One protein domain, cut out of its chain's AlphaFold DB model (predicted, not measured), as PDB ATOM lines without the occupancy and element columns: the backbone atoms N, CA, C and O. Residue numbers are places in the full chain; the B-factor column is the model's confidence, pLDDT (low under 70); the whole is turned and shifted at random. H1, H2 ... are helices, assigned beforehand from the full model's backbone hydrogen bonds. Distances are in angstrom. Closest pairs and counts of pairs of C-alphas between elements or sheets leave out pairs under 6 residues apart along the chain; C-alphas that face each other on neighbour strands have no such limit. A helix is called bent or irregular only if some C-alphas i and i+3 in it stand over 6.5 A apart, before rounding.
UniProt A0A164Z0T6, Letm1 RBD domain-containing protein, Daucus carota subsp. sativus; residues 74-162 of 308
ATOM      1  N   ASP A  74      91.302  70.503 121.850       69.12
ATOM      2  CA  ASP A  74      91.431  69.984 120.480       69.12
ATOM      3  C   ASP A  74      90.554  70.770 119.495       69.12
ATOM      4  O   ASP A  74      90.903  70.952 118.323       69.12
ATOM      5  N   TRP A  75      89.426  71.295 119.987       67.38
ATOM      6  CA  TRP A  75      88.546  72.194 119.242       67.38
ATOM      7  C   TRP A  75      89.222  73.523 118.903       67.38
ATOM      8  O   TRP A  75      89.053  74.010 117.785       67.38
ATOM      9  N   ALA A  76      90.030  74.086 119.804       75.19
ATOM     10  CA  ALA A  76      90.774  75.319 119.544       75.19
ATOM     11  C   ALA A  76      91.848  75.129 118.454       75.19
ATOM     12  O   ALA A  76      91.991  75.969 117.557       75.19
ATOM     13  N   ILE A  77      92.548  73.989 118.473       74.00
ATOM     14  CA  ILE A  77      93.547  73.626 117.459       74.00
ATOM     15  C   ILE A  77      92.866  73.397 116.102       74.00
ATOM     16  O   ILE A  77      93.307  73.951 115.091       74.00
ATOM     17  N   LYS A  78      91.741  72.665 116.068       74.88
ATOM     18  CA  LYS A  78      90.932  72.487 114.851       74.88
ATOM     19  C   LYS A  78      90.371  73.803 114.318       74.88
ATOM     20  O   LYS A  78      90.416  74.016 113.114       74.88
ATOM     21  N   TRP A  79      89.910  74.711 115.177       69.88
ATOM     22  CA  TRP A  79      89.434  76.035 114.766       69.88
ATOM     23  C   TRP A  79      90.531  76.881 114.125       69.88
ATOM     24  O   TRP A  79      90.271  77.573 113.142       69.88
ATOM     25  N   SER A  80      91.754  76.821 114.650       76.75
ATOM     26  CA  SER A  80      92.905  77.517 114.065       76.75
ATOM     27  C   SER A  80      93.265  76.946 112.686       76.75
ATOM     28  O   SER A  80      93.398  77.691 111.715       76.75
ATOM     29  N   GLN A  81      93.293  75.615 112.557       78.00
ATOM     30  CA  GLN A  81      93.516  74.930 111.277       78.00
ATOM     31  C   GLN A  81      92.399  75.225 110.261       78.00
ATOM     32  O   GLN A  81      92.670  75.547 109.104       78.00
ATOM     33  N   CYS A  82      91.138  75.213 110.695       75.50
ATOM     34  CA  CYS A  82      89.994  75.586 109.869       75.50
ATOM     35  C   CYS A  82      90.052  77.051 109.430       75.50
ATOM     36  O   CYS A  82      89.752  77.330 108.275       75.50
ATOM     37  N   LYS A  83      90.480  77.981 110.293       78.00
ATOM     38  CA  LYS A  83      90.673  79.394 109.926       78.00
ATOM     39  C   LYS A  83      91.723  79.560 108.830       78.00
ATOM     40  O   LYS A  83      91.486  80.308 107.886       78.00
ATOM     41  N   ILE A  84      92.845  78.843 108.908       80.44
ATOM     42  CA  ILE A  84      93.912  78.893 107.894       80.44
ATOM     43  C   ILE A  84      93.418  78.330 106.556       80.44
ATOM     44  O   ILE A  84      93.605  78.951 105.507       80.44
ATOM     45  N   VAL A  85      92.742  77.179 106.587       80.06
ATOM     46  CA  VAL A  85      92.154  76.555 105.393       80.06
ATOM     47  C   VAL A  85      91.081  77.460 104.786       80.06
ATOM     48  O   VAL A  85      91.097  77.707 103.584       80.06
ATOM     49  N   PHE A  86      90.208  78.037 105.608       78.75
ATOM     50  CA  PHE A  86      89.163  78.960 105.176       78.75
ATOM     51  C   PHE A  86      89.731  80.240 104.563       78.75
ATOM     52  O   PHE A  86      89.291  80.641 103.491       78.75
ATOM     53  N   TYR A  87      90.744  80.850 105.180       77.69
ATOM     54  CA  TYR A  87      91.407  82.034 104.631       77.69
ATOM     55  C   TYR A  87      92.083  81.722 103.290       77.69
ATOM     56  O   TYR A  87      91.937  82.463 102.321       77.69
ATOM     57  N   THR A  88      92.751  80.568 103.191       78.62
ATOM     58  CA  THR A  88      93.381  80.103 101.944       78.62
ATOM     59  C   THR A  88      92.352  79.884 100.832       78.62
ATOM     60  O   THR A  88      92.605  80.221  99.671       78.62
ATOM     61  N   ILE A  89      91.183  79.346 101.184       78.06
ATOM     62  CA  ILE A  89      90.045  79.141 100.285       78.06
ATOM     63  C   ILE A  89      89.430  80.488  99.868       78.06
ATOM     64  O   ILE A  89      89.235  80.722  98.679       78.06
ATOM     65  N   MET A  90      89.197  81.407 100.806       71.62
ATOM     66  CA  MET A  90      88.642  82.739 100.536       71.62
ATOM     67  C   MET A  90      89.528  83.561  99.600       71.62
ATOM     68  O   MET A  90      89.047  84.082  98.597       71.62
ATOM     69  N   VAL A  91      90.844  83.574  99.829       77.94
ATOM     70  CA  VAL A  91      91.805  84.240  98.931       77.94
ATOM     71  C   VAL A  91      91.767  83.640  97.515       77.94
ATOM     72  O   VAL A  91      91.961  84.346  96.524       77.94
ATOM     73  N   ARG A  92      91.486  82.332  97.381       71.56
ATOM     74  CA  ARG A  92      91.291  81.663  96.081       71.56
ATOM     75  C   ARG A  92      90.002  82.122  95.390       71.56
ATOM     76  O   ARG A  92      90.015  82.310  94.173       71.56
ATOM     77  N   TYR A  93      88.928  82.321  96.151       74.94
ATOM     78  CA  TYR A  93      87.643  82.803  95.642       74.94
ATOM     79  C   TYR A  93      87.703  84.259  95.179       74.94
ATOM     80  O   TYR A  93      87.209  84.556  94.093       74.94
ATOM     81  N   GLU A  94      88.384  85.140  95.913       74.50
ATOM     82  CA  GLU A  94      88.517  86.553  95.529       74.50
ATOM     83  C   GLU A  94      89.211  86.741  94.172       74.50
ATOM     84  O   GLU A  94      88.860  87.632  93.391       74.50
ATOM     85  N   LEU A  95      90.207  85.902  93.866       74.44
ATOM     86  CA  LEU A  95      90.881  85.940  92.571       74.44
ATOM     87  C   LEU A  95      89.959  85.433  91.448       74.44
ATOM     88  O   LEU A  95      89.962  85.992  90.351       74.44
ATOM     89  N   GLY A  96      89.148  84.408  91.728       76.12
ATOM     90  CA  GLY A  96      88.167  83.860  90.789       76.12
ATOM     91  C   GLY A  96      87.028  84.832  90.472       76.12
ATOM     92  O   GLY A  96      86.665  84.992  89.307       76.12
ATOM     93  N   GLU A  97      86.518  85.547  91.476       75.88
ATOM     94  CA  GLU A  97      85.417  86.503  91.314       75.88
ATOM     95  C   GLU A  97      85.801  87.679  90.401       75.88
ATOM     96  O   GLU A  97      85.010  88.108  89.560       75.88
ATOM     97  N   LYS A  98      87.044  88.168  90.498       81.44
ATOM     98  CA  LYS A  98      87.546  89.260  89.647       81.44
ATOM     99  C   LYS A  98      87.606  88.866  88.169       81.44
ATOM    100  O   LYS A  98      87.238  89.676  87.316       81.44
ATOM    101  N   LEU A  99      88.027  87.635  87.857       82.00
ATOM    102  CA  LEU A  99      87.975  87.113  86.484       82.00
ATOM    103  C   LEU A  99      86.528  86.959  86.007       82.00
ATOM    104  O   LEU A  99      86.198  87.389  84.903       82.00
ATOM    105  N   LEU A 100      85.662  86.407  86.856       80.56
ATOM    106  CA  LEU A 100      84.268  86.150  86.509       80.56
ATOM    107  C   LEU A 100      83.484  87.444  86.268       80.56
ATOM    108  O   LEU A 100      82.669  87.499  85.356       80.56
ATOM    109  N   ARG A 101      83.771  88.519  87.013       81.19
ATOM    110  CA  ARG A 101      83.158  89.840  86.804       81.19
ATOM    111  C   ARG A 101      83.557  90.457  85.458       81.19
ATOM    112  O   ARG A 101      82.717  91.053  84.786       81.19
ATOM    113  N   ALA A 102      84.815  90.290  85.049       84.44
ATOM    114  CA  ALA A 102      85.282  90.739  83.739       84.44
ATOM    115  C   ALA A 102      84.609  89.950  82.604       84.44
ATOM    116  O   ALA A 102      84.092  90.552  81.660       84.44
ATOM    117  N   ASP A 103      84.544  88.622  82.730       85.88
ATOM    118  CA  ASP A 103      83.866  87.769  81.753       85.88
ATOM    119  C   ASP A 103      82.353  88.056  81.721       85.88
ATOM    120  O   ASP A 103      81.781  88.196  80.639       85.88
ATOM    121  N   ALA A 104      81.700  88.278  82.866       85.19
ATOM    122  CA  ALA A 104      80.284  88.645  82.950       85.19
ATOM    123  C   ALA A 104      79.974  89.975  82.243       85.19
ATOM    124  O   ALA A 104      79.005  90.059  81.488       85.19
ATOM    125  N   ALA A 105      80.820  90.997  82.411       86.94
ATOM    126  CA  ALA A 105      80.646  92.286  81.741       86.94
ATOM    127  C   ALA A 105      80.756  92.169  80.209       86.94
ATOM    128  O   ALA A 105      79.992  92.799  79.473       86.94
ATOM    129  N   ILE A 106      81.683  91.343  79.714       86.38
ATOM    130  CA  ILE A 106      81.837  91.082  78.275       86.38
ATOM    131  C   ILE A 106      80.628  90.304  77.745       86.38
ATOM    132  O   ILE A 106      80.073  90.658  76.704       86.38
ATOM    133  N   THR A 107      80.193  89.282  78.480       86.69
ATOM    134  CA  THR A 107      79.061  88.424  78.114       86.69
ATOM    135  C   THR A 107      77.757  89.217  78.062       86.69
ATOM    136  O   THR A 107      76.996  89.086  77.107       86.69
ATOM    137  N   TYR A 108      77.542  90.122  79.021       89.25
ATOM    138  CA  TYR A 108      76.403  91.038  79.037       89.25
ATOM    139  C   TYR A 108      76.345  91.911  77.777       89.25
ATOM    140  O   TYR A 108      75.324  91.947  77.090       89.25
ATOM    141  N   ARG A 109      77.464  92.551  77.404       86.62
ATOM    142  CA  ARG A 109      77.548  93.355  76.167       86.62
ATOM    143  C   ARG A 109      77.231  92.527  74.921       86.62
ATOM    144  O   ARG A 109      76.645  93.032  73.965       86.62
ATOM    145  N   LEU A 110      77.628  91.259  74.930       87.38
ATOM    146  CA  LEU A 110      77.386  90.330  73.838       87.38
ATOM    147  C   LEU A 110      75.913  89.921  73.733       87.38
ATOM    148  O   LEU A 110      75.370  89.890  72.636       87.38
ATOM    149  N   ILE A 111      75.253  89.674  74.864       86.56
ATOM    150  CA  ILE A 111      73.817  89.383  74.919       86.56
ATOM    151  C   ILE A 111      73.021  90.569  74.376       86.56
ATOM    152  O   ILE A 111      72.168  90.382  73.513       86.56
ATOM    153  N   VAL A 112      73.361  91.793  74.787       88.25
ATOM    154  CA  VAL A 112      72.713  93.009  74.271       88.25
ATOM    155  C   VAL A 112      72.863  93.121  72.748       88.25
ATOM    156  O   VAL A 112      71.892  93.423  72.058       88.25
ATOM    157  N   LYS A 113      74.043  92.806  72.194       85.19
ATOM    158  CA  LYS A 113      74.254  92.741  70.735       85.19
ATOM    159  C   LYS A 113      73.322  91.736  70.043       85.19
ATOM    160  O   LYS A 113      72.789  92.053  68.982       85.19
ATOM    161  N   ILE A 114      73.118  90.556  70.634       84.56
ATOM    162  CA  ILE A 114      72.211  89.523  70.103       84.56
ATOM    163  C   ILE A 114      70.771  90.025  70.114       84.56
ATOM    164  O   ILE A 114      70.062  89.886  69.121       84.56
ATOM    165  N   THR A 115      70.341  90.643  71.215       80.94
ATOM    166  CA  THR A 115      68.987  91.199  71.348       80.94
ATOM    167  C   THR A 115      68.728  92.325  70.345       80.94
ATOM    168  O   THR A 115      67.606  92.491  69.883       80.94
ATOM    169  N   GLN A 116      69.769  93.061  69.949       82.12
ATOM    170  CA  GLN A 116      69.711  94.063  68.880       82.12
ATOM    171  C   GLN A 116      69.709  93.459  67.460       82.12
ATOM    172  O   GLN A 116      69.711  94.210  66.487       82.12
ATOM    173  N   GLY A 117      69.732  92.130  67.316       76.25
ATOM    174  CA  GLY A 117      69.740  91.445  66.020       76.25
ATOM    175  C   GLY A 117      71.081  91.510  65.284       76.25
ATOM    176  O   GLY A 117      71.133  91.220  64.092       76.25
ATOM    177  N   ARG A 118      72.175  91.893  65.962       78.00
ATOM    178  CA  ARG A 118      73.508  91.895  65.348       78.00
ATOM    179  C   ARG A 118      74.092  90.487  65.342       78.00
ATOM    180  O   ARG A 118      74.061  89.777  66.346       78.00
ATOM    181  N   CYS A 119      74.682  90.110  64.216       75.75
ATOM    182  CA  CYS A 119      75.334  88.821  64.054       75.75
ATOM    183  C   CYS A 119      76.597  88.726  64.923       75.75
ATOM    184  O   CYS A 119      77.441  89.625  64.906       75.75
ATOM    185  N   LEU A 120      76.740  87.625  65.668       78.88
ATOM    186  CA  LEU A 120      77.961  87.335  66.420       78.88
ATOM    187  C   LEU A 120      79.042  86.783  65.502       78.88
ATOM    188  O   LEU A 120      78.800  85.877  64.704       78.88
ATOM    189  N   SER A 121      80.278  87.208  65.734       83.19
ATOM    190  CA  SER A 121      81.429  86.517  65.166       83.19
ATOM    191  C   SER A 121      81.586  85.120  65.784       83.19
ATOM    192  O   SER A 121      81.300  84.895  66.963       83.19
ATOM    193  N   ARG A 122      82.148  84.172  65.023       80.75
ATOM    194  CA  ARG A 122      82.475  82.814  65.502       80.75
ATOM    195  C   ARG A 122      83.262  82.822  66.825       80.75
ATOM    196  O   ARG A 122      83.019  81.979  67.685       80.75
ATOM    197  N   ARG A 123      84.158  83.801  67.011       86.31
ATOM    198  CA  ARG A 123      84.959  83.989  68.239       86.31
ATOM    199  C   ARG A 123      84.114  84.430  69.436       86.31
ATOM    200  O   ARG A 123      84.299  83.928  70.537       86.31
ATOM    201  N   GLU A 124      83.184  85.353  69.211       88.38
ATOM    202  CA  GLU A 124      82.262  85.860  70.231       88.38
ATOM    203  C   GLU A 124      81.327  84.743  70.713       88.38
ATOM    204  O   GLU A 124      81.133  84.563  71.913       88.38
ATOM    205  N   ARG A 125      80.829  83.918  69.782       86.50
ATOM    206  CA  ARG A 125      79.984  82.766  70.109       86.50
ATOM    207  C   ARG A 125      80.714  81.753  70.989       86.50
ATOM    208  O   ARG A 125      80.154  81.325  71.983       86.50
ATOM    209  N   GLN A 126      81.966  81.418  70.669       88.19
ATOM    210  CA  GLN A 126      82.789  80.524  71.496       88.19
ATOM    211  C   GLN A 126      83.079  81.101  72.888       88.19
ATOM    212  O   GLN A 126      83.115  80.351  73.866       88.19
ATOM    213  N   LEU A 127      83.281  82.420  72.986       87.69
ATOM    214  CA  LEU A 127      83.469  83.101  74.266       87.69
ATOM    215  C   LEU A 127      82.208  82.999  75.133       87.69
ATOM    216  O   LEU A 127      82.316  82.651  76.305       87.69
ATOM    217  N   LEU A 128      81.030  83.218  74.539       88.31
ATOM    218  CA  LEU A 128      79.740  83.060  75.207       88.31
ATOM    219  C   LEU A 128      79.552  81.633  75.725       88.31
ATOM    220  O   LEU A 128      79.243  81.457  76.895       88.31
ATOM    221  N   THR A 129      79.796  80.606  74.903       88.50
ATOM    222  CA  THR A 129      79.630  79.211  75.347       88.50
ATOM    223  C   THR A 129      80.571  78.854  76.494       88.50
ATOM    224  O   THR A 129      80.182  78.113  77.394       88.50
ATOM    225  N   ARG A 130      81.801  79.387  76.487       87.88
ATOM    226  CA  ARG A 130      82.765  79.185  77.575       87.88
ATOM    227  C   ARG A 130      82.319  79.878  78.860       87.88
ATOM    228  O   ARG A 130      82.301  79.231  79.899       87.88
ATOM    229  N   ALA A 131      81.903  81.141  78.773       86.31
ATOM    230  CA  ALA A 131      81.385  81.894  79.913       86.31
ATOM    231  C   ALA A 131      80.145  81.212  80.513       86.31
ATOM    232  O   ALA A 131      80.038  81.058  81.725       86.31
ATOM    233  N   THR A 132      79.248  80.709  79.664       87.69
ATOM    234  CA  THR A 132      78.090  79.916  80.084       87.69
ATOM    235  C   THR A 132      78.508  78.628  80.803       87.69
ATOM    236  O   THR A 132      77.944  78.301  81.844       87.69
ATOM    237  N   ALA A 133      79.518  77.908  80.307       86.56
ATOM    238  CA  ALA A 133      80.039  76.713  80.975       86.56
ATOM    239  C   ALA A 133      80.685  77.029  82.339       86.56
ATOM    240  O   ALA A 133      80.518  76.260  83.288       86.56
ATOM    241  N   ASP A 134      81.379  78.163  82.453       85.12
ATOM    242  CA  ASP A 134      81.962  78.624  83.716       85.12
ATOM    243  C   ASP A 134      80.870  79.018  84.732       85.12
ATOM    244  O   ASP A 134      80.985  78.684  85.912       85.12
ATOM    245  N   ILE A 135      79.753  79.605  84.278       83.25
ATOM    246  CA  ILE A 135      78.564  79.856  85.112       83.25
ATOM    247  C   ILE A 135      77.930  78.539  85.578       83.25
ATOM    248  O   ILE A 135      77.627  78.392  86.760       83.25
ATOM    249  N   PHE A 136      77.772  77.548  84.695       83.62
ATOM    250  CA  PHE A 136      77.194  76.250  85.067       83.62
ATOM    251  C   PHE A 136      78.034  75.488  86.098       83.62
ATOM    252  O   PHE A 136      77.474  74.818  86.962       83.62
ATOM    253  N   ARG A 137      79.364  75.625  86.074       80.75
ATOM    254  CA  ARG A 137      80.244  75.058  87.113       80.75
ATOM    255  C   ARG A 137      80.095  75.739  88.475       80.75
ATOM    256  O   ARG A 137      80.408  75.116  89.485       80.75
ATOM    257  N   LEU A 138      79.610  76.979  88.515       79.69
ATOM    258  CA  LEU A 138      79.331  77.716  89.751       79.69
ATOM    259  C   LEU A 138      77.968  77.343  90.363       79.69
ATOM    260  O   LEU A 138      77.772  77.517  91.565       79.69
ATOM    261  N   VAL A 139      77.042  76.793  89.566       83.44
ATOM    262  CA  VAL A 139      75.676  76.441  90.000       83.44
ATOM    263  C   VAL A 139      75.650  75.520  91.225       83.44
ATOM    264  O   VAL A 139      74.904  75.844  92.143       83.44
ATOM    265  N   PRO A 140      76.453  74.444  91.342       77.75
ATOM    266  CA  PRO A 140      76.417  73.578  92.523       77.75
ATOM    267  C   PRO A 140      76.816  74.290  93.823       77.75
ATOM    268  O   PRO A 140      76.201  74.053  94.857       77.75
ATOM    269  N   GLY A 141      77.802  75.194  93.777       77.19
ATOM    270  CA  GLY A 141      78.201  75.992  94.944       77.19
ATOM    271  C   GLY A 141      77.198  77.100  95.268       77.19
ATOM    272  O   GLY A 141      76.910  77.363  96.432       77.19
ATOM    273  N   SER A 142      76.615  77.707  94.232       78.19
ATOM    274  CA  SER A 142      75.547  78.696  94.378       78.19
ATOM    275  C   SER A 142      74.263  78.074  94.931       78.19
ATOM    276  O   SER A 142      73.623  78.678  95.782       78.19
ATOM    277  N   MET A 143      73.912  76.845  94.538       84.88
ATOM    278  CA  MET A 143      72.700  76.140  94.978       84.88
ATOM    279  C   MET A 143      72.623  76.032  96.508       84.88
ATOM    280  O   MET A 143      71.556  76.222  97.086       84.88
ATOM    281  N   SER A 144      73.757  75.810  97.178       80.00
ATOM    282  CA  SER A 144      73.825  75.739  98.643       80.00
ATOM    283  C   SER A 144      73.518  77.068  99.346       80.00
ATOM    284  O   SER A 144      73.065  77.053 100.485       80.00
ATOM    285  N   VAL A 145      73.725  78.209  98.681       84.94
ATOM    286  CA  VAL A 145      73.392  79.554  99.195       84.94
ATOM    287  C   VAL A 145      72.019  80.016  98.690       84.94
ATOM    288  O   VAL A 145      71.262  80.665  99.414       84.94
ATOM    289  N   ALA A 146      71.666  79.651  97.457       85.56
ATOM    290  CA  ALA A 146      70.419  80.001  96.791       85.56
ATOM    291  C   ALA A 146      69.204  79.321  97.439       85.56
ATOM    292  O   ALA A 146      68.195  79.978  97.662       85.56
ATOM    293  N   VAL A 147      69.291  78.034  97.793       87.81
ATOM    294  CA  VAL A 147      68.156  77.298  98.381       87.81
ATOM    295  C   VAL A 147      67.702  77.909  99.721       87.81
ATOM    296  O   VAL A 147      66.516  78.216  99.851       87.81
ATOM    297  N   PRO A 148      68.597  78.195 100.691       86.88
ATOM    298  CA  PRO A 148      68.200  78.869 101.930       86.88
ATOM    299  C   PRO A 148      67.756  80.321 101.719       86.88
ATOM    300  O   PRO A 148      66.829  80.789 102.376       86.88
ATOM    301  N   SER A 149      68.398  81.050 100.802       83.56
ATOM    302  CA  SER A 149      68.042  82.450 100.551       83.56
ATOM    303  C   SER A 149      66.687  82.596  99.862       83.56
ATOM    304  O   SER A 149      65.940  83.493 100.227       83.56
ATOM    305  N   ILE A 150      66.311  81.695  98.948       87.94
ATOM    306  CA  ILE A 150      64.967  81.668  98.346       87.94
ATOM    307  C   ILE A 150      63.906  81.356  99.406       87.94
ATOM    308  O   ILE A 150      62.860  82.006  99.422       87.94
ATOM    309  N   GLN A 151      64.189  80.434 100.333       88.50
ATOM    310  CA  GLN A 151      63.302  80.152 101.465       88.50
ATOM    311  C   GLN A 151      63.080  81.397 102.339       88.50
ATOM    312  O   GLN A 151      61.968  81.640 102.802       88.50
ATOM    313  N   PHE A 152      64.120  82.209 102.533       87.12
ATOM    314  CA  PHE A 152      64.035  83.476 103.259       87.12
ATOM    315  C   PHE A 152      63.371  84.600 102.444       87.12
ATOM    316  O   PHE A 152      62.717  85.479 103.001       87.12
ATOM    317  N   LEU A 153      63.495  84.571 101.117       85.12
ATOM    318  CA  LEU A 153      62.929  85.579 100.223       85.12
ATOM    319  C   LEU A 153      61.422  85.388  99.998       85.12
ATOM    320  O   LEU A 153      60.712  86.357  99.743       85.12
ATOM    321  N   LEU A 154      60.916  84.161 100.137       82.00
ATOM    322  CA  LEU A 154      59.499  83.829  99.979       82.00
ATOM    323  C   LEU A 154      58.557  84.625 100.917       82.00
ATOM    324  O   LEU A 154      57.619  85.245 100.407       82.00
ATOM    325  N   PRO A 155      58.792  84.705 102.245       79.44
ATOM    326  CA  PRO A 155      57.973  85.537 103.131       79.44
ATOM    327  C   PRO A 155      58.121  87.041 102.846       79.44
ATOM    328  O   PRO A 155      57.170  87.798 103.042       79.44
ATOM    329  N   LEU A 156      59.279  87.484 102.338       83.56
ATOM    330  CA  LEU A 156      59.516  88.884 101.976       83.56
ATOM    331  C   LEU A 156      58.723  89.291 100.723       83.56
ATOM    332  O   LEU A 156      58.107  90.355 100.691       83.56
ATOM    333  N   ILE A 157      58.697  88.429  99.706       77.88
ATOM    334  CA  ILE A 157      57.995  88.670  98.439       77.88
ATOM    335  C   ILE A 157      56.474  88.741  98.651       77.88
ATOM    336  O   ILE A 157      55.834  89.643  98.113       77.88
ATOM    337  N   LEU A 158      55.902  87.860  99.479       77.88
ATOM    338  CA  LEU A 158      54.470  87.882  99.820       77.88
ATOM    339  C   LEU A 158      54.059  89.145 100.590       77.88
ATOM    340  O   LEU A 158      52.935  89.622 100.445       77.88
ATOM    341  N   ARG A 159      54.972  89.715 101.384       78.19
ATOM    342  CA  ARG A 159      54.751  90.986 102.085       78.19
ATOM    343  C   ARG A 159      54.756  92.179 101.125       78.19
ATOM    344  O   ARG A 159      54.025  93.137 101.351       78.19
ATOM    345  N   PHE A 160      55.587  92.130 100.083       77.94
ATOM    346  CA  PHE A 160      55.778  93.239  99.142       77.94
ATOM    347  C   PHE A 160      54.755  93.250  97.999       77.94
ATOM    348  O   PHE A 160      54.400  94.314  97.498       77.94
ATOM    349  N   TYR A 161      54.259  92.079  97.600       72.19
ATOM    350  CA  TYR A 161      53.235  91.939  96.573       72.19
ATOM    351  C   TYR A 161      52.064  91.112  97.124       72.19
ATOM    352  O   TYR A 161      52.026  89.897  96.953       72.19
ATOM    353  N   PRO A 162      51.055  91.740  97.743       66.00
ATOM    354  CA  PRO A 162      49.870  91.026  98.227       66.00
ATOM    355  C   PRO A 162      48.973  90.462  97.103       66.00
ATOM    356  O   PRO A 162      47.947  89.859  97.392       66.00
TER     357      PRO A 162
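This is residues 74 to 162 of the 308 residues of the protein "Letm1 RBD domain-containing protein" of Daucus carota subsp. sativus (UniProt A0A164Z0T6). One long helix, H1, makes the longest axis, and near its C-terminal part the chain folds back into a short helical hairpin with H2a, the first arm of the bent helix H2. The second arm, H2b, turns off about perpendicular to H2a and sticks out, as does the first part of H1, residues 74 to 99. The printed part has 89 residues with two named helices, H1 then H2, and no named strand; the class is all helix. The whole is extended and flat, with a radius of gyration of the C-alphas of 19.4 A and spans of 62 by 43 by 17 A.

H1, residues 74 to 115, runs 58.0 A from C-alpha 74 at (91.431, 69.984, 120.480) to C-alpha 115 at (68.987, 91.199, 71.348). H2, residues 122 to 160, was assigned as one helix by its hydrogen bonds but is bent: C-alphas 137 and 140 are 6.8 A apart. Its arms are H2a, residues 122 to 137, 23.1 A long, and H2b, residues 140 to 160, 29.3 A long, ending with C-alpha 160 at (55.778, 93.239, 99.142).

H1 touches H2a with residues 103 to 110 alone, and H2a touches H1 with residues 124 to 131 alone. Their closest C-alphas, those of Thr 107 and Leu 128, are 6.1 A apart. They form a helical hairpin, running opposite ways at a shallow tilt of 31 degrees. H2a and H2b are about perpendicular, at 81 degrees. H2b has a kink of 43 degrees near residue 151 and is apart from H1. In H2a every O i to N i+4 pair is within hydrogen-bond range; in H1 36 of 38 are, in H2b 12 of 17.

The two C-alphas farthest apart, those of Asp 74 and Gly 117, are 62.4 A apart. The printed part has no cut, and the link from H1 to H2, six residues, is short. Mean pLDDT of the printed part is 81.2; residues 74, 75, 79 and 162 are under 70.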